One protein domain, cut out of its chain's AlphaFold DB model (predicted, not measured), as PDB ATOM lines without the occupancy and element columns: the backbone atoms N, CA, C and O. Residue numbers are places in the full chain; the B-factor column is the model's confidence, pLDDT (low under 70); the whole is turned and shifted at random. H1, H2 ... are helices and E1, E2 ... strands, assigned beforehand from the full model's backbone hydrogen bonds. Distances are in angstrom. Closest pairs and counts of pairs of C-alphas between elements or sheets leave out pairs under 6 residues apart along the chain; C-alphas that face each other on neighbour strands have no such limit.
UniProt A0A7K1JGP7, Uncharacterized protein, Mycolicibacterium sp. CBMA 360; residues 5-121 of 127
ATOM      1  N   GLU A   5     -35.830  28.005 -24.774       90.88
ATOM      2  CA  GLU A   5     -37.169  27.451 -24.568       90.88
ATOM      3  C   GLU A   5     -37.393  27.013 -23.115       90.88
ATOM      4  O   GLU A   5     -38.365  27.426 -22.489       90.88
ATOM      5  N   GLU A   6     -36.443  26.286 -22.526       93.06
ATOM      6  CA  GLU A   6     -36.529  25.896 -21.113       93.06
ATOM      7  C   GLU A   6     -36.520  27.117 -20.176       93.06
ATOM      8  O   GLU A   6     -37.242  27.142 -19.181       93.06
ATOM      9  N   VAL A   7     -35.748  28.164 -20.496       94.75
ATOM     10  CA  VAL A   7     -35.754  29.422 -19.722       94.75
ATOM     11  C   VAL A   7     -37.102  30.130 -19.818       94.75
ATOM     12  O   VAL A   7     -37.582  30.658 -18.819       94.75
ATOM     13  N   VAL A   8     -37.716  30.130 -20.999       93.94
ATOM     14  CA  VAL A   8     -39.054  30.681 -21.231       93.94
ATOM     15  C   VAL A   8     -40.093  29.943 -20.384       93.94
ATOM     16  O   VAL A   8     -40.859  30.596 -19.678       93.94
ATOM     17  N   GLY A   9     -40.049  28.608 -20.360       92.06
ATOM     18  CA  GLY A   9     -40.926  27.801 -19.507       92.06
ATOM     19  C   GLY A   9     -40.711  28.055 -18.010       92.06
ATOM     20  O   GLY A   9     -41.673  28.179 -17.256       92.06
ATOM     21  N   LEU A  10     -39.462  28.210 -17.558       94.12
ATOM     22  CA  LEU A  10     -39.179  28.575 -16.163       94.12
ATOM     23  C   LEU A  10     -39.692  29.976 -15.809       94.12
ATOM     24  O   LEU A  10     -40.203  30.168 -14.709       94.12
ATOM     25  N   LEU A  11     -39.581  30.945 -16.723       95.31
ATOM     26  CA  LEU A  11     -40.165  32.276 -16.544       95.31
ATOM     27  C   LEU A  11     -41.696  32.205 -16.450       95.31
ATOM     28  O   LEU A  11     -42.273  32.898 -15.616       95.31
ATOM     29  N   ASP A  12     -42.351  31.361 -17.254       93.19
ATOM     30  CA  ASP A  12     -43.798  31.131 -17.150       93.19
ATOM     31  C   ASP A  12     -44.188  30.634 -15.757       93.19
ATOM     32  O   ASP A  12     -45.039  31.235 -15.102       93.19
ATOM     33  N   VAL A  13     -43.527  29.585 -15.265       93.31
ATOM     34  CA  VAL A  13     -43.809  29.034 -13.931       93.31
ATOM     35  C   VAL A  13     -43.517  30.068 -12.839       93.31
ATOM     36  O   VAL A  13     -44.342  30.261 -11.946       93.31
ATOM     37  N   TYR A  14     -42.389  30.780 -12.937       94.94
ATOM     38  CA  TYR A  14     -41.998  31.818 -11.982       94.94
ATOM     39  C   TYR A  14     -43.064  32.912 -11.837       94.94
ATOM     40  O   TYR A  14     -43.422  33.251 -10.711       94.94
ATOM     41  N   HIS A  15     -43.595  33.422 -12.952       93.00
ATOM     42  CA  HIS A  15     -44.575  34.515 -12.951       93.00
ATOM     43  C   HIS A  15     -46.025  34.060 -12.726       93.00
ATOM     44  O   HIS A  15     -46.856  34.883 -12.351       93.00
ATOM     45  N   LEU A  16     -46.354  32.779 -12.936       91.06
ATOM     46  CA  LEU A  16     -47.710  32.247 -12.719       91.06
ATOM     47  C   LEU A  16     -47.943  31.726 -11.303       91.06
ATOM     48  O   LEU A  16     -48.968  32.023 -10.694       91.06
ATOM     49  N   VAL A  17     -47.034  30.884 -10.813       91.50
ATOM     50  CA  VAL A  17     -47.229  30.111  -9.572       91.50
ATOM     51  C   VAL A  17     -46.029  30.176  -8.628       91.50
ATOM     52  O   VAL A  17     -46.123  29.732  -7.486       91.50
ATOM     53  N   GLY A  18     -44.918  30.757  -9.083       93.19
ATOM     54  CA  GLY A  18     -43.647  30.759  -8.374       93.19
ATOM     55  C   GLY A  18     -42.834  29.486  -8.618       93.19
ATOM     56  O   GLY A  18     -43.356  28.424  -8.951       93.19
ATOM     57  N   LEU A  19     -41.518  29.606  -8.447       94.62
ATOM     58  CA  LEU A  19     -40.582  28.479  -8.458       94.62
ATOM     59  C   LEU A  19     -40.161  28.132  -7.030       94.62
ATOM     60  O   LEU A  19     -40.147  28.994  -6.148       94.62
ATOM     61  N   ASP A  20     -39.748  26.883  -6.827       96.25
ATOM     62  CA  ASP A  20     -39.014  26.498  -5.627       96.25
ATOM     63  C   ASP A  20     -37.624  27.169  -5.576       96.25
ATOM     64  O   ASP A  20     -37.184  27.846  -6.514       96.25
ATOM     65  N   ASN A  21     -36.914  27.008  -4.454       95.94
ATOM     66  CA  ASN A  21     -35.623  27.671  -4.249       95.94
ATOM     67  C   ASN A  21     -34.596  27.283  -5.325       95.94
ATOM     68  O   ASN A  21     -33.891  28.153  -5.836       95.94
ATOM     69  N   GLN A  22     -34.543  26.002  -5.700       95.56
ATOM     70  CA  GLN A  22     -33.584  25.494  -6.679       95.56
ATOM     71  C   GLN A  22     -33.894  26.005  -8.094       95.56
ATOM     72  O   GLN A  22     -32.990  26.458  -8.800       95.56
ATOM     73  N   GLY A  23     -35.161  25.979  -8.508       94.69
ATOM     74  CA  GLY A  23     -35.612  26.501  -9.793       94.69
ATOM     75  C   GLY A  23     -35.400  28.009  -9.901       94.69
ATOM     76  O   GLY A  23     -34.925  28.494 -10.931       94.69
ATOM     77  N   ARG A  24     -35.672  28.755  -8.823       96.00
ATOM     78  CA  ARG A  24     -35.422  30.201  -8.768       96.00
ATOM     79  C   ARG A  24     -33.936  30.530  -8.887       96.00
ATOM     80  O   ARG A  24     -33.580  31.452  -9.622       96.00
ATOM     81  N   GLU A  25     -33.074  29.800  -8.185       96.56
ATOM     82  CA  GLU A  25     -31.623  29.987  -8.262       96.56
ATOM     83  C   GLU A  25     -31.098  29.677  -9.670       96.56
ATOM     84  O   GLU A  25     -30.388  30.496 -10.261       96.56
ATOM     85  N   LEU A  26     -31.516  28.547 -10.251       95.94
ATOM     86  CA  LEU A  26     -31.172  28.174 -11.622       95.94
ATOM     87  C   LEU A  26     -31.580  29.268 -12.615       95.94
ATOM     88  O   LEU A  26     -30.748  29.730 -13.399       95.94
ATOM     89  N   LEU A  27     -32.840  29.706 -12.565       96.94
ATOM     90  CA  LEU A  27     -33.356  30.741 -13.455       96.94
ATOM     91  C   LEU A  27     -32.576  32.055 -13.295       96.94
ATOM     92  O   LEU A  27     -32.165  32.650 -14.291       96.94
ATOM     93  N   THR A  28     -32.309  32.477 -12.057       97.19
ATOM     94  CA  THR A  28     -31.566  33.713 -11.760       97.19
ATOM     95  C   THR A  28     -30.144  33.664 -12.313       97.19
ATOM     96  O   THR A  28     -29.697  34.616 -12.960       97.19
ATOM     97  N   ASN A  29     -29.438  32.548 -12.127       96.69
ATOM     98  CA  ASN A  29     -28.073  32.372 -12.626       96.69
ATOM     99  C   ASN A  29     -28.027  32.421 -14.158       96.69
ATOM    100  O   ASN A  29     -27.158  33.069 -14.748       96.69
ATOM    101  N   VAL A  30     -28.998  31.787 -14.813       96.62
ATOM    102  CA  VAL A  30     -29.078  31.738 -16.276       96.62
ATOM    103  C   VAL A  30     -29.428  33.101 -16.864       96.62
ATOM    104  O   VAL A  30     -28.802  33.526 -17.836       96.62
ATOM    105  N   LEU A  31     -30.388  33.818 -16.276       96.62
ATOM    106  CA  LEU A  31     -30.719  35.179 -16.697       96.62
ATOM    107  C   LEU A  31     -29.557  36.141 -16.451       96.62
ATOM    108  O   LEU A  31     -29.318  37.008 -17.291       96.62
ATOM    109  N   THR A  32     -28.787  35.944 -15.377       96.31
ATOM    110  CA  THR A  32     -27.612  36.771 -15.071       96.31
ATOM    111  C   THR A  32     -26.543  36.576 -16.134       96.31
ATOM    112  O   THR A  32     -26.061  37.553 -16.707       96.31
ATOM    113  N   ALA A  33     -26.242  35.323 -16.486       94.00
ATOM    114  CA  ALA A  33     -25.299  34.995 -17.552       94.00
ATOM    115  C   ALA A  33     -25.725  35.549 -18.927       94.00
ATOM    116  O   ALA A  33     -24.880  35.804 -19.781       94.00
ATOM    117  N   ARG A  34     -27.031  35.762 -19.139       93.88
ATOM    118  CA  ARG A  34     -27.611  36.345 -20.361       93.88
ATOM    119  C   ARG A  34     -27.908  37.846 -20.234       93.88
ATOM    120  O   ARG A  34     -28.576  38.408 -21.102       93.88
ATOM    121  N   GLY A  35     -27.513  38.496 -19.137       94.00
ATOM    122  CA  GLY A  35     -27.789  39.912 -18.872       94.00
ATOM    123  C   GLY A  35     -29.273  40.286 -18.987       94.00
ATOM    124  O   GLY A  35     -29.589  41.319 -19.580       94.00
ATOM    125  N   SER A  36     -30.164  39.419 -18.496       95.69
ATOM    126  CA  SER A  36     -31.629  39.482 -18.648       95.69
ATOM    127  C   SER A  36     -32.375  39.433 -17.303       95.69
ATOM    128  O   SER A  36     -33.548  39.075 -17.253       95.69
ATOM    129  N   ASN A  37     -31.720  39.815 -16.200       96.12
ATOM    130  CA  ASN A  37     -32.303  39.786 -14.847       96.12
ATOM    131  C   ASN A  37     -33.559  40.646 -14.688       96.12
ATOM    132  O   ASN A  37     -34.376  40.373 -13.817       96.12
ATOM    133  N   ALA A  38     -33.737  41.654 -15.544       95.12
ATOM    134  CA  ALA A  38     -34.948  42.467 -15.567       95.12
ATOM    135  C   ALA A  38     -36.223  41.635 -15.804       95.12
ATOM    136  O   ALA A  38     -37.294  42.055 -15.384       95.12
ATOM    137  N   LEU A  39     -36.118  40.445 -16.415       95.94
ATOM    138  CA  LEU A  39     -37.249  39.536 -16.627       95.94
ATOM    139  C   LEU A  39     -37.782  38.900 -15.333       95.94
ATOM    140  O   LEU A  39     -38.840  38.283 -15.366       95.94
ATOM    141  N   LEU A  40     -37.075  39.037 -14.207       96.19
ATOM    142  CA  LEU A  40     -37.552  38.593 -12.893       96.19
ATOM    143  C   LEU A  40     -38.454  39.625 -12.203       96.19
ATOM    144  O   LEU A  40     -39.069  39.295 -11.199       96.19
ATOM    145  N   ALA A  41     -38.512  40.868 -12.689       94.81
ATOM    146  CA  ALA A  41     -39.362  41.887 -12.083       94.81
ATOM    147  C   ALA A  41     -40.846  41.607 -12.362       94.81
ATOM    148  O   ALA A  41     -41.204  41.183 -13.463       94.81
ATOM    149  N   ASP A  42     -41.706  41.890 -11.383       88.00
ATOM    150  CA  ASP A  42     -43.153  41.715 -11.511       88.00
ATOM    151  C   ASP A  42     -43.685  42.434 -12.762       88.00
ATOM    152  O   ASP A  42     -43.408  43.613 -12.999       88.00
ATOM    153  N   GLY A  43     -44.427  41.704 -13.599       86.06
ATOM    154  CA  GLY A  43     -44.997  42.222 -14.847       86.06
ATOM    155  C   GLY A  43     -44.008  42.387 -16.010       86.06
ATOM    156  O   GLY A  43     -44.440  42.690 -17.122       86.06
ATOM    157  N   ALA A  44     -42.705  42.143 -15.816       90.25
ATOM    158  CA  ALA A  44     -41.712  42.218 -16.895       90.25
ATOM    159  C   ALA A  44     -41.849  41.081 -17.921       90.25
ATOM    160  O   ALA A  44     -41.336  41.184 -19.041       90.25
ATOM    161  N   TRP A  45     -42.538  40.006 -17.549       93.56
ATOM    162  CA  TRP A  45     -42.782  38.846 -18.386       93.56
ATOM    163  C   TRP A  45     -44.253  38.458 -18.311       93.56
ATOM    164  O   TRP A  45     -44.740  38.043 -17.263       93.56
ATOM    165  N   SER A  46     -44.976  38.599 -19.419       90.50
ATOM    166  CA  SER A  46     -46.362  38.135 -19.481       90.50
ATOM    167  C   SER A  46     -46.367  36.631 -19.773       90.50
ATOM    168  O   SER A  46     -45.882  36.224 -20.838       90.50
ATOM    169  N   PRO A  47     -46.863  35.787 -18.854       84.50
ATOM    170  CA  PRO A  47     -46.886  34.355 -19.081       84.50
ATOM    171  C   PRO A  47     -47.881  33.978 -20.180       84.50
ATOM    172  O   PRO A  47     -48.890  34.657 -20.388       84.50
ATOM    173  N   VAL A  48     -47.596  32.897 -20.904       77.19
ATOM    174  CA  VAL A  48     -48.451  32.421 -21.999       77.19
ATOM    175  C   VAL A  48     -49.290  31.246 -21.514       77.19
ATOM    176  O   VAL A  48     -48.760  30.196 -21.175       77.19
ATOM    177  N   LEU A  49     -50.614  31.422 -21.514       68.25
ATOM    178  CA  LEU A  49     -51.570  30.383 -21.111       68.25
ATOM    179  C   LEU A  49     -52.041  29.495 -22.282       68.25
ATOM    180  O   LEU A  49     -52.732  28.509 -22.046       68.25
ATOM    181  N   ALA A  50     -51.695  29.836 -23.534       64.50
ATOM    182  CA  ALA A  50     -52.128  29.121 -24.741       64.50
ATOM    183  C   ALA A  50     -51.072  29.129 -25.872       64.50
ATOM    184  O   ALA A  50     -50.340  30.099 -26.048       64.50
ATOM    185  N   GLU A  51     -51.029  28.056 -26.663       57.19
ATOM    186  CA  GLU A  51     -50.014  27.774 -27.695       57.19
ATOM    187  C   GLU A  51     -49.931  28.818 -28.843       57.19
ATOM    188  O   GLU A  51     -50.946  29.405 -29.232       57.19
ATOM    189  N   PRO A  52     -48.744  29.049 -29.455       60.16
ATOM    190  CA  PRO A  52     -47.451  28.456 -29.122       60.16
ATOM    191  C   PRO A  52     -46.840  29.027 -27.830       60.16
ATOM    192  O   PRO A  52     -46.776  30.257 -27.657       60.16
ATOM    193  N   PHE A  53     -46.358  28.136 -26.956       70.12
ATOM    194  CA  PHE A  53     -45.680  28.488 -25.696       70.12
ATOM    195  C   PHE A  53     -44.407  29.326 -25.920       70.12
ATOM    196  O   PHE A  53     -44.109  30.235 -25.141       70.12
ATOM    197  N   VAL A  54     -43.699  29.094 -27.031       84.81
ATOM    198  CA  VAL A  54     -42.461  29.792 -27.411       84.81
ATOM    199  C   VAL A  54     -42.369  29.978 -28.929       84.81
ATOM    200  O   VAL A  54     -42.979  29.234 -29.697       84.81
ATOM    201  N   LEU A  55     -41.604  30.972 -29.390       90.25
ATOM    202  CA  LEU A  55     -41.232  31.087 -30.802       90.25
ATOM    203  C   LEU A  55     -40.376  29.899 -31.267       90.25
ATOM    204  O   LEU A  55     -39.281  29.668 -30.750       90.25
ATOM    205  N   ASN A  56     -40.830  29.228 -32.325       90.00
ATOM    206  CA  ASN A  56     -40.035  28.249 -33.063       90.00
ATOM    207  C   ASN A  56     -39.158  28.961 -34.089       90.00
ATOM    208  O   ASN A  56     -39.665  29.726 -34.906       90.00
ATOM    209  N   TRP A  57     -37.851  28.697 -34.066       93.06
ATOM    210  CA  TRP A  57     -36.876  29.405 -34.894       93.06
ATOM    211  C   TRP A  57     -36.379  28.553 -36.059       93.06
ATOM    212  O   TRP A  57     -35.944  27.419 -35.880       93.06
ATOM    213  N   SER A  58     -36.358  29.146 -37.248       93.88
ATOM    214  CA  SER A  58     -35.761  28.579 -38.456       93.88
ATOM    215  C   SER A  58     -34.533  29.394 -38.869       93.88
ATOM    216  O   SER A  58     -34.571  30.622 -38.865       93.88
ATOM    217  N   ASN A  59     -33.426  28.732 -39.218       93.94
ATOM    218  CA  ASN A  59     -32.257  29.420 -39.772       93.94
ATOM    219  C   ASN A  59     -32.407  29.540 -41.289       93.94
ATOM    220  O   ASN A  59     -32.439  28.534 -41.995       93.94
ATOM    221  N   THR A  60     -32.444  30.769 -41.788       91.88
ATOM    222  CA  THR A  60     -32.429  31.071 -43.216       91.88
ATOM    223  C   THR A  60     -31.199  31.911 -43.527       91.88
ATOM    224  O   THR A  60     -31.190  33.123 -43.331       91.88
ATOM    225  N   ARG A  61     -30.141  31.256 -44.025       90.81
ATOM    226  CA  ARG A  61     -28.888  31.904 -44.464       90.81
ATOM    227  C   ARG A  61     -28.252  32.805 -43.391       90.81
ATOM    228  O   ARG A  61     -27.778  33.892 -43.699       90.81
ATOM    229  N   GLY A  62     -28.241  32.355 -42.135       89.31
ATOM    230  CA  GLY A  62     -27.648  33.107 -41.020       89.31
ATOM    231  C   GLY A  62     -28.595  34.098 -40.340       89.31
ATOM    232  O   GLY A  62     -28.219  34.687 -39.329       89.31
ATOM    233  N   VAL A  63     -29.829  34.231 -40.833       93.38
ATOM    234  CA  VAL A  63     -30.912  34.952 -40.156       93.38
ATOM    235  C   VAL A  63     -31.824  33.935 -39.487       93.38
ATOM    236  O   VAL A  63     -32.334  33.022 -40.135       93.38
ATOM    237  N   MET A  64     -32.037  34.082 -38.188       95.94
ATOM    238  CA  MET A  64     -32.959  33.245 -37.433       95.94
ATOM    239  C   MET A  64     -34.340  33.886 -37.460       95.94
ATOM    240  O   MET A  64     -34.494  35.030 -37.037       95.94
ATOM    241  N   ILE A  65     -35.340  33.160 -37.946       94.62
ATOM    242  CA  ILE A  65     -36.706  33.651 -38.120       94.62
ATOM    243  C   ILE A  65     -37.645  32.819 -37.257       94.62
ATOM    244  O   ILE A  65     -37.735  31.603 -37.433       94.62
ATOM    245  N   GLY A  66     -38.331  33.481 -36.330       93.44
ATOM    246  CA  GLY A  66     -39.427  32.933 -35.549       93.44
ATOM    247  C   GLY A  66     -40.761  33.495 -36.020       93.44
ATOM    248  O   GLY A  66     -40.838  34.653 -36.421       93.44
ATOM    249  N   GLN A  67     -41.812  32.686 -35.968       90.94
ATOM    250  CA  GLN A  67     -43.171  33.119 -36.282       90.94
ATOM    251  C   GLN A  67     -44.107  32.756 -35.132       90.94
ATOM    252  O   GLN A  67     -43.978  31.682 -34.544       90.94
ATOM    253  N   ASP A  68     -45.042  33.648 -34.810       88.12
ATOM    254  CA  ASP A  68     -46.124  33.344 -33.871       88.12
ATOM    255  C   ASP A  68     -47.459  33.056 -34.578       88.12
ATOM    256  O   ASP A  68     -47.596  33.227 -35.789       88.12
ATOM    257  N   ALA A  69     -48.464  32.611 -33.815       84.25
ATOM    258  CA  ALA A  69     -49.765  32.240 -34.379       84.25
ATOM    259  C   ALA A  69     -50.543  33.417 -34.999       84.25
ATOM    260  O   ALA A  69     -51.460  33.186 -35.778       84.25
ATOM    261  N   ASP A  70     -50.165  34.664 -34.698       84.81
ATOM    262  CA  ASP A  70     -50.791  35.864 -35.264       84.81
ATOM    263  C   ASP A  70     -50.047  36.339 -36.526       84.81
ATOM    264  O   ASP A  70     -50.192  37.488 -36.949       84.81
ATOM    265  N   LEU A  71     -49.216  35.460 -37.102       87.31
ATOM    266  CA  LEU A  71     -48.373  35.689 -38.274       87.31
ATOM    267  C   LEU A  71     -47.341  36.808 -38.091       87.31
ATOM    268  O   LEU A  71     -46.795  37.302 -39.080       87.31
ATOM    269  N   TRP A  72     -47.024  37.187 -36.850       91.31
ATOM    270  CA  TRP A  72     -45.889  38.070 -36.608       91.31
ATOM    271  C   TRP A  72     -44.592  37.317 -36.835       91.31
ATOM    272  O   TRP A  72     -44.423  36.186 -36.374       91.31
ATOM    273  N   LEU A  73     -43.665  37.985 -37.509       93.50
ATOM    274  CA  LEU A  73     -42.327  37.484 -37.759       93.50
ATOM    275  C   LEU A  73     -41.349  38.173 -36.820       93.50
ATOM    276  O   LEU A  73     -41.372  39.389 -36.656       93.50
ATOM    277  N   TYR A  74     -40.467  37.387 -36.229       95.44
ATOM    278  CA  TYR A  74     -39.355  37.837 -35.412       95.44
ATOM    279  C   TYR A  74     -38.086  37.407 -36.112       95.44
ATOM    280  O   TYR A  74     -37.927  36.236 -36.445       95.44
ATOM    281  N   LYS A  75     -37.180  38.345 -36.353       95.38
ATOM    282  CA  LYS A  75     -35.904  38.054 -36.995       95.38
ATOM    283  C   LYS A  75     -34.792  38.430 -36.051       95.38
ATOM    284  O   LYS A  75     -34.817  39.495 -35.428       95.38
ATOM    285  N   VAL A  76     -33.802  37.565 -35.988       96.62
ATOM    286  CA  VAL A  76     -32.600  37.793 -35.217       96.62
ATOM    287  C   VAL A  76     -31.397  37.434 -36.072       96.62
ATOM    288  O   VAL A  76     -31.310  36.341 -36.627       96.62
ATOM    289  N   GLU A  77     -30.464  38.366 -36.179       95.62
ATOM    290  CA  GLU A  77     -29.272  38.232 -37.012       95.62
ATOM    291  C   GLU A  77     -28.048  38.821 -36.312       95.62
ATOM    292  O   GLU A  77     -28.157  39.731 -35.481       95.62
ATOM    293  N   LEU A  78     -26.870  38.302 -36.651       95.25
ATOM    294  CA  LEU A  78     -25.605  38.866 -36.198       95.25
ATOM    295  C   LEU A  78     -25.261  40.084 -37.062       95.25
ATOM    296  O   LEU A  78     -25.082  39.968 -38.272       95.25
ATOM    297  N   PHE A  79     -25.124  41.251 -36.437       90.88
ATOM    298  CA  PHE A  79     -24.740  42.496 -37.092       90.88
ATOM    299  C   PHE A  79     -23.455  43.036 -36.450       90.88
ATOM    300  O   PHE A  79     -23.471  43.675 -35.397       90.88
ATOM    301  N   GLY A  80     -22.314  42.756 -37.080       90.94
ATOM    302  CA  GLY A  80     -21.003  43.059 -36.506       90.94
ATOM    303  C   GLY A  80     -20.746  42.225 -35.248       90.94
ATOM    304  O   GLY A  80     -20.638  41.006 -35.331       90.94
ATOM    305  N   LEU A  81     -20.645  42.885 -34.091       90.94
ATOM    306  CA  LEU A  81     -20.358  42.249 -32.795       90.94
ATOM    307  C   LEU A  81     -21.598  42.051 -31.910       90.94
ATOM    308  O   LEU A  81     -21.468  41.630 -30.765       90.94
ATOM    309  N   PHE A  82     -22.791  42.387 -32.401       94.19
ATOM    310  CA  PHE A  82     -24.023  42.284 -31.623       94.19
ATOM    311  C   PHE A  82     -25.125  41.577 -32.400       94.19
ATOM    312  O   PHE A  82     -25.149  41.563 -33.630       94.19
ATOM    313  N   TRP A  83     -26.071  41.018 -31.660       95.94
ATOM    314  CA  TRP A  83     -27.276  40.414 -32.198       95.94
ATOM    315  C   TRP A  83     -28.374  41.468 -32.288       95.94
ATOM    316  O   TRP A  83     -28.717  42.140 -31.308       95.94
ATOM    317  N   ARG A  84     -28.910  41.637 -33.494       95.56
ATOM    318  CA  ARG A  84     -30.046  42.509 -33.774       95.56
ATOM    319  C   ARG A  84     -31.313  41.672 -33.711       95.56
ATOM    320  O   ARG A  84     -31.393  40.662 -34.396       95.56
ATOM    321  N   ALA A  85     -32.288  42.118 -32.928       96.44
ATOM    322  CA  ALA A  85     -33.640  41.578 -32.917       96.44
ATOM    323  C   ALA A  85     -34.587  42.565 -33.612       96.44
ATOM    324  O   ALA A  85     -34.509  43.775 -33.392       96.44
ATOM    325  N   THR A  86     -35.475  42.058 -34.456       96.12
ATOM    326  CA  THR A  86     -36.509  42.838 -35.148       96.12
ATOM    327  C   THR A  86     -37.812  42.056 -35.180       96.12
ATOM    328  O   THR A  86     -37.799  40.826 -35.093       96.12
ATOM    329  N   CYS A  87     -38.935  42.753 -35.310       94.88
ATOM    330  CA  CYS A  87     -40.227  42.117 -35.530       94.88
ATOM    331  C   CYS A  87     -41.036  42.840 -36.610       94.88
ATOM    332  O   CYS A  87     -40.974  44.059 -36.727       94.88
ATOM    333  N   SER A  88     -41.818  42.092 -37.378       93.25
ATOM    334  CA  SER A  88     -42.774  42.617 -38.354       93.25
ATOM    335  C   SER A  88     -44.144  42.016 -38.090       93.25
ATOM    336  O   SER A  88     -44.298  40.799 -37.957       93.25
ATOM    337  N   GLY A  89     -45.150  42.883 -38.010       87.19
ATOM    338  CA  GLY A  89     -46.543  42.451 -38.016       87.19
ATOM    339  C   GLY A  89     -47.035  42.179 -39.442       87.19
ATOM    340  O   GLY A  89     -46.413  42.646 -40.392       87.19
ATOM    341  N   PRO A  90     -48.195  41.519 -39.608       78.75
ATOM    342  CA  PRO A  90     -48.730  41.143 -40.924       78.75
ATOM    343  C   PRO A  90     -48.891  42.315 -41.905       78.75
ATOM    344  O   PRO A  90     -48.789  42.134 -43.111       78.75
ATOM    345  N   ASN A  91     -49.120  43.521 -41.372       78.75
ATOM    346  CA  ASN A  91     -49.381  44.744 -42.135       78.75
ATOM    347  C   ASN A  91     -48.412  45.884 -41.775       78.75
ATOM    348  O   ASN A  91     -48.778  47.054 -41.889       78.75
ATOM    349  N   ARG A  92     -47.233  45.582 -41.217       73.94
ATOM    350  CA  ARG A  92     -46.310  46.607 -40.702       73.94
ATOM    351  C   ARG A  92     -44.880  46.390 -41.173       73.94
ATOM    352  O   ARG A  92     -44.469  45.271 -41.459       73.94
ATOM    353  N   GLU A  93     -44.138  47.490 -41.196       78.81
ATOM    354  CA  GLU A  93     -42.693  47.500 -41.411       78.81
ATOM    355  C   GLU A  93     -41.939  46.827 -40.253       78.81
ATOM    356  O   GLU A  93     -42.484  46.632 -39.161       78.81
ATOM    357  N   ASP A  94     -40.675  46.479 -40.503       87.44
ATOM    358  CA  ASP A  94     -39.786  45.896 -39.499       87.44
ATOM    359  C   ASP A  94     -39.502  46.917 -38.377       87.44
ATOM    360  O   ASP A  94     -38.931  47.987 -38.591       87.44
ATOM    361  N   ILE A  95     -39.866  46.556 -37.148       92.44
ATOM    362  CA  ILE A  95     -39.608  47.314 -35.925       92.44
ATOM    363  C   ILE A  95     -38.328  46.778 -35.284       92.44
ATOM    364  O   ILE A  95     -38.175  45.576 -35.061       92.44
ATOM    365  N   SER A  96     -37.400  47.678 -34.960       94.25
ATOM    366  CA  SER A  96     -36.189  47.319 -34.218       94.25
ATOM    367  C   SER A  96     -36.499  47.083 -32.743       94.25
ATOM    368  O   SER A  96     -37.091  47.934 -32.082       94.25
ATOM    369  N   LEU A  97     -36.046  45.945 -32.220       95.12
ATOM    370  CA  LEU A  97     -36.083  45.619 -30.797       95.12
ATOM    371  C   LEU A  97     -34.724  45.943 -30.141       95.12
ATOM    372  O   LEU A  97     -33.744  46.214 -30.850       95.12
ATOM    373  N   PRO A  98     -34.631  45.944 -28.794       94.31
ATOM    374  CA  PRO A  98     -33.365  46.155 -28.101       94.31
ATOM    375  C   PRO A  98     -32.236  45.253 -28.620       94.31
ATOM    376  O   PRO A  98     -32.445  44.098 -28.994       94.31
ATOM    377  N   ARG A  99     -31.014  45.794 -28.643       91.44
ATOM    378  CA  ARG A  99     -29.819  45.044 -29.050       91.44
ATOM    379  C   ARG A  99     -29.432  44.028 -27.981       91.44
ATOM    380  O   ARG A  99     -29.622  44.266 -26.789       91.44
ATOM    381  N   ALA A 100     -28.806  42.942 -28.416       95.44
ATOM    382  CA  ALA A 100     -28.285  41.908 -27.540       95.44
ATOM    383  C   ALA A 100     -26.810  41.613 -27.823       95.44
ATOM    384  O   ALA A 100     -26.337  41.670 -28.953       95.44
ATOM    385  N   ASP A 101     -26.092  41.260 -26.766       94.19
ATOM    386  CA  ASP A 101     -24.708  40.773 -26.796       94.19
ATOM    387  C   ASP A 101     -24.610  39.300 -27.234       94.19
ATOM    388  O   ASP A 101     -23.533  38.807 -27.555       94.19
ATOM    389  N   SER A 102     -25.738  38.588 -27.264       93.75
ATOM    390  CA  SER A 102     -25.780  37.149 -27.470       93.75
ATOM    391  C   SER A 102     -27.083  36.701 -28.133       93.75
ATOM    392  O   SER A 102     -28.146  37.301 -27.954       93.75
ATOM    393  N   TRP A 103     -26.999  35.598 -28.878       92.88
ATOM    394  CA  TRP A 103     -28.145  34.955 -29.523       92.88
ATOM    395  C   TRP A 103     -29.281  34.626 -28.534       92.88
ATOM    396  O   TRP A 103     -30.412  35.055 -28.775       92.88
ATOM    397  N   PRO A 104     -29.026  33.964 -27.384       94.75
ATOM    398  CA  PRO A 104     -30.087  33.644 -26.428       94.75
ATOM    399  C   PRO A 104     -30.794  34.880 -25.867       94.75
ATOM    400  O   PRO A 104     -32.006  34.858 -25.660       94.75
ATOM    401  N   LYS A 105     -30.063  35.979 -25.643       95.75
ATOM    402  CA  LYS A 105     -30.654  37.241 -25.183       95.75
ATOM    403  C   LYS A 105     -31.544  37.869 -26.256       95.75
ATOM    404  O   LYS A 105     -32.636  38.329 -25.945       95.75
ATOM    405  N   ALA A 106     -31.119  37.838 -27.519       96.56
ATOM    406  CA  ALA A 106     -31.928  38.321 -28.639       96.56
ATOM    407  C   ALA A 106     -33.242  37.534 -28.794       96.56
ATOM    408  O   ALA A 106     -34.295  38.132 -29.028       96.56
ATOM    409  N   GLN A 107     -33.204  36.210 -28.604       95.56
ATOM    410  CA  GLN A 107     -34.413  35.382 -28.573       95.56
ATOM    411  C   GLN A 107     -35.349  35.777 -27.423       95.56
ATOM    412  O   GLN A 107     -36.546  35.941 -27.654       95.56
ATOM    413  N   LEU A 108     -34.817  35.970 -26.209       96.06
ATOM    414  CA  LEU A 108     -35.612  36.401 -25.050       96.06
ATOM    415  C   LEU A 108     -36.268  37.769 -25.276       96.06
ATOM    416  O   LEU A 108     -37.420  37.954 -24.900       96.06
ATOM    417  N   ILE A 109     -35.577  38.702 -25.935       96.19
ATOM    418  CA  ILE A 109     -36.134  40.011 -26.310       96.19
ATOM    419  C   ILE A 109     -37.318  39.856 -27.276       96.19
ATOM    420  O   ILE A 109     -38.351  40.504 -27.099       96.19
ATOM    421  N   CYS A 110     -37.192  38.988 -28.285       95.75
ATOM    422  CA  CYS A 110     -38.285  38.710 -29.221       95.75
ATOM    423  C   CYS A 110     -39.490  38.093 -28.508       95.75
ATOM    424  O   CYS A 110     -40.626  38.512 -28.721       95.75
ATOM    425  N   GLU A 111     -39.230  37.132 -27.626       94.62
ATOM    426  CA  GLU A 111     -40.256  36.440 -26.857       94.62
ATOM    427  C   GLU A 111     -40.974  37.385 -25.881       94.62
ATOM    428  O   GLU A 111     -42.203  37.398 -25.823       94.62
ATOM    429  N   GLN A 112     -40.229  38.249 -25.184       94.19
ATOM    430  CA  GLN A 112     -40.799  39.280 -24.318       94.19
ATOM    431  C   GLN A 112     -41.726  40.205 -25.111       94.19
ATOM    432  O   GLN A 112     -42.878  40.402 -24.727       94.19
ATOM    433  N   HIS A 113     -41.259  40.727 -26.251       93.62
ATOM    434  CA  HIS A 113     -42.074  41.589 -27.104       93.62
ATOM    435  C   HIS A 113     -43.350  40.881 -27.577       93.62
ATOM    436  O   HIS A 113     -44.440  41.455 -27.508       93.62
ATOM    437  N   ARG A 114     -43.236  39.627 -28.035       92.00
ATOM    438  CA  ARG A 114     -44.378  38.805 -28.463       92.00
ATOM    439  C   ARG A 114     -45.456  38.733 -27.392       92.00
ATOM    440  O   ARG A 114     -46.638  38.919 -27.684       92.00
ATOM    441  N   ARG A 115     -45.035  38.486 -26.159       90.31
ATOM    442  CA  ARG A 115     -45.905  38.333 -24.996       90.31
ATOM    443  C   ARG A 115     -46.553  39.648 -24.588       90.31
ATOM    444  O   ARG A 115     -47.776  39.701 -24.486       90.31
ATOM    445  N   SER A 116     -45.776  40.723 -24.467       89.56
ATOM    446  CA  SER A 116     -46.310  42.054 -24.152       89.56
ATOM    447  C   SER A 116     -47.321  42.529 -25.199       89.56
ATOM    448  O   SER A 116     -48.365  43.070 -24.847       89.56
ATOM    449  N   ARG A 117     -47.061  42.269 -26.488       88.88
ATOM    450  CA  ARG A 117     -48.006  42.571 -27.572       88.88
ATOM    451  C   ARG A 117     -49.326  41.822 -27.399       88.88
ATOM    452  O   ARG A 117     -50.382  42.428 -27.547       88.88
ATOM    453  N   ARG A 118     -49.277  40.518 -27.116       84.62
ATOM    454  CA  ARG A 118     -50.483  39.698 -26.922       84.62
ATOM    455  C   ARG A 118     -51.270  40.113 -25.684       84.62
ATOM    456  O   ARG A 118     -52.488  40.170 -25.756       84.62
ATOM    457  N   ALA A 119     -50.587  40.464 -24.597       82.44
ATOM    458  CA  ALA A 119     -51.226  40.975 -23.386       82.44
ATOM    459  C   ALA A 119     -51.903  42.344 -23.602       82.44
ATOM    460  O   ALA A 119     -52.914  42.633 -22.973       82.44
ATOM    461  N   ALA A 120     -51.358  43.180 -24.494       77.88
ATOM    462  CA  ALA A 120     -51.919  44.487 -24.830       77.88
ATOM    463  C   ALA A 120     -53.038  44.437 -25.887       77.88
ATOM    464  O   ALA A 120     -53.773  45.414 -26.042       77.88
ATOM    465  N   ALA A 121     -53.165  43.341 -26.643       64.69
ATOM    466  CA  ALA A 121     -54.257  43.185 -27.592       64.69
ATOM    467  C   ALA A 121     -55.573  43.056 -26.804       64.69
ATOM    468  O   ALA A 121     -55.664  42.192 -25.929       64.69
TER     469      ALA A 121
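AT A GLANCE: This is residues 5 to 121 of the 127 residues of an uncharacterized protein of Mycolicibacterium sp. CBMA 360 (UniProt A0A7K1JGP7). The long helix H4 stands in the middle, with a strongly twisted four-stranded sheet, E1 to E4, packed on one side of it and a small cluster of three helices, H1, H2 and H3, on its other side. H4 covers one face of the sheet, mainly towards E3 and E4, and of the cluster H1 comes near to it. The printed part has 117 residues, with named elements in the order H1 H2 H3 E1 E2 E3 E4 H4; the sheet has the order E1 - E2 - E3 - E4, all antiparallel, and the class is mixed, helices and strands. The whole is compact, with a radius of gyration of the C-alphas of 14.1 A and spans of 41 by 33 by 20 A.

HOW THE PARTS SIT: Start at H1, residues 5 to 16, which touches H2, residues 21 to 33, at a steep tilt of 55 degrees, opposite ways; the closest C-alphas are those of Leu 10 and Leu 27, 6.8 A apart. H2, with residues 28 to 31 alone, touches H3, residues 37 to 40, closest at the C-alphas of Leu 31 and Asn 37, 5.2 A. Next come E1, residues 56 to 60, E2, residues 63 to 67, E3, residues 73 to 79, and E4, residues 82 to 88, a meander, each strand the antiparallel neighbour of the one before, in three hairpins. Within hydrogen-bond range look for N 58 and O 65 at 2.8 A between E1 and E2, N 64 and O 76 at 2.8 A between E2 and E3, and N 75 and O 86 at 2.9 A between E3 and E4. H4, residues 103 to 120, is on one face of this sheet, giving two layers, a helix over a sheet, at a height over the sheet of 9.1 A. The closest C-alphas of H4 and E4 are those of Ala 106 and Ala 85, 5.6 A apart. H4 and H1 are close but not clearly touching, with the C-alphas of Leu 108 and Val 8 7.7 A apart, while H2 and H4 are apart. In H1, H2 and H4 every O i to N i+4 pair is within hydrogen-bond range; H3 is too short for such a pair.

IN THESE COORDINATES: Find C-alpha 5 at (-37.169, 27.451, -24.568), where H1 begins; it spans 16.6 A, H2 18.4 A and H3 5.7 A. E1 and E2 each span 13.0 A, E3 18.3 A, and E4 19.9 A from C-alpha 82 at (-24.023, 42.284, -31.623). H4 spans 26.0 A and ends at C-alpha 120, (-51.919, 44.487, -24.830).

THE WHOLE: The C-alphas farthest apart are those of Asn 21 and Asn 91, 43.8 A. The printed part has no cut; the links H3 to E1 and E4 to H4 are long. Low confidence, pLDDT under 70, falls on residues 49 to 52 and residue 121.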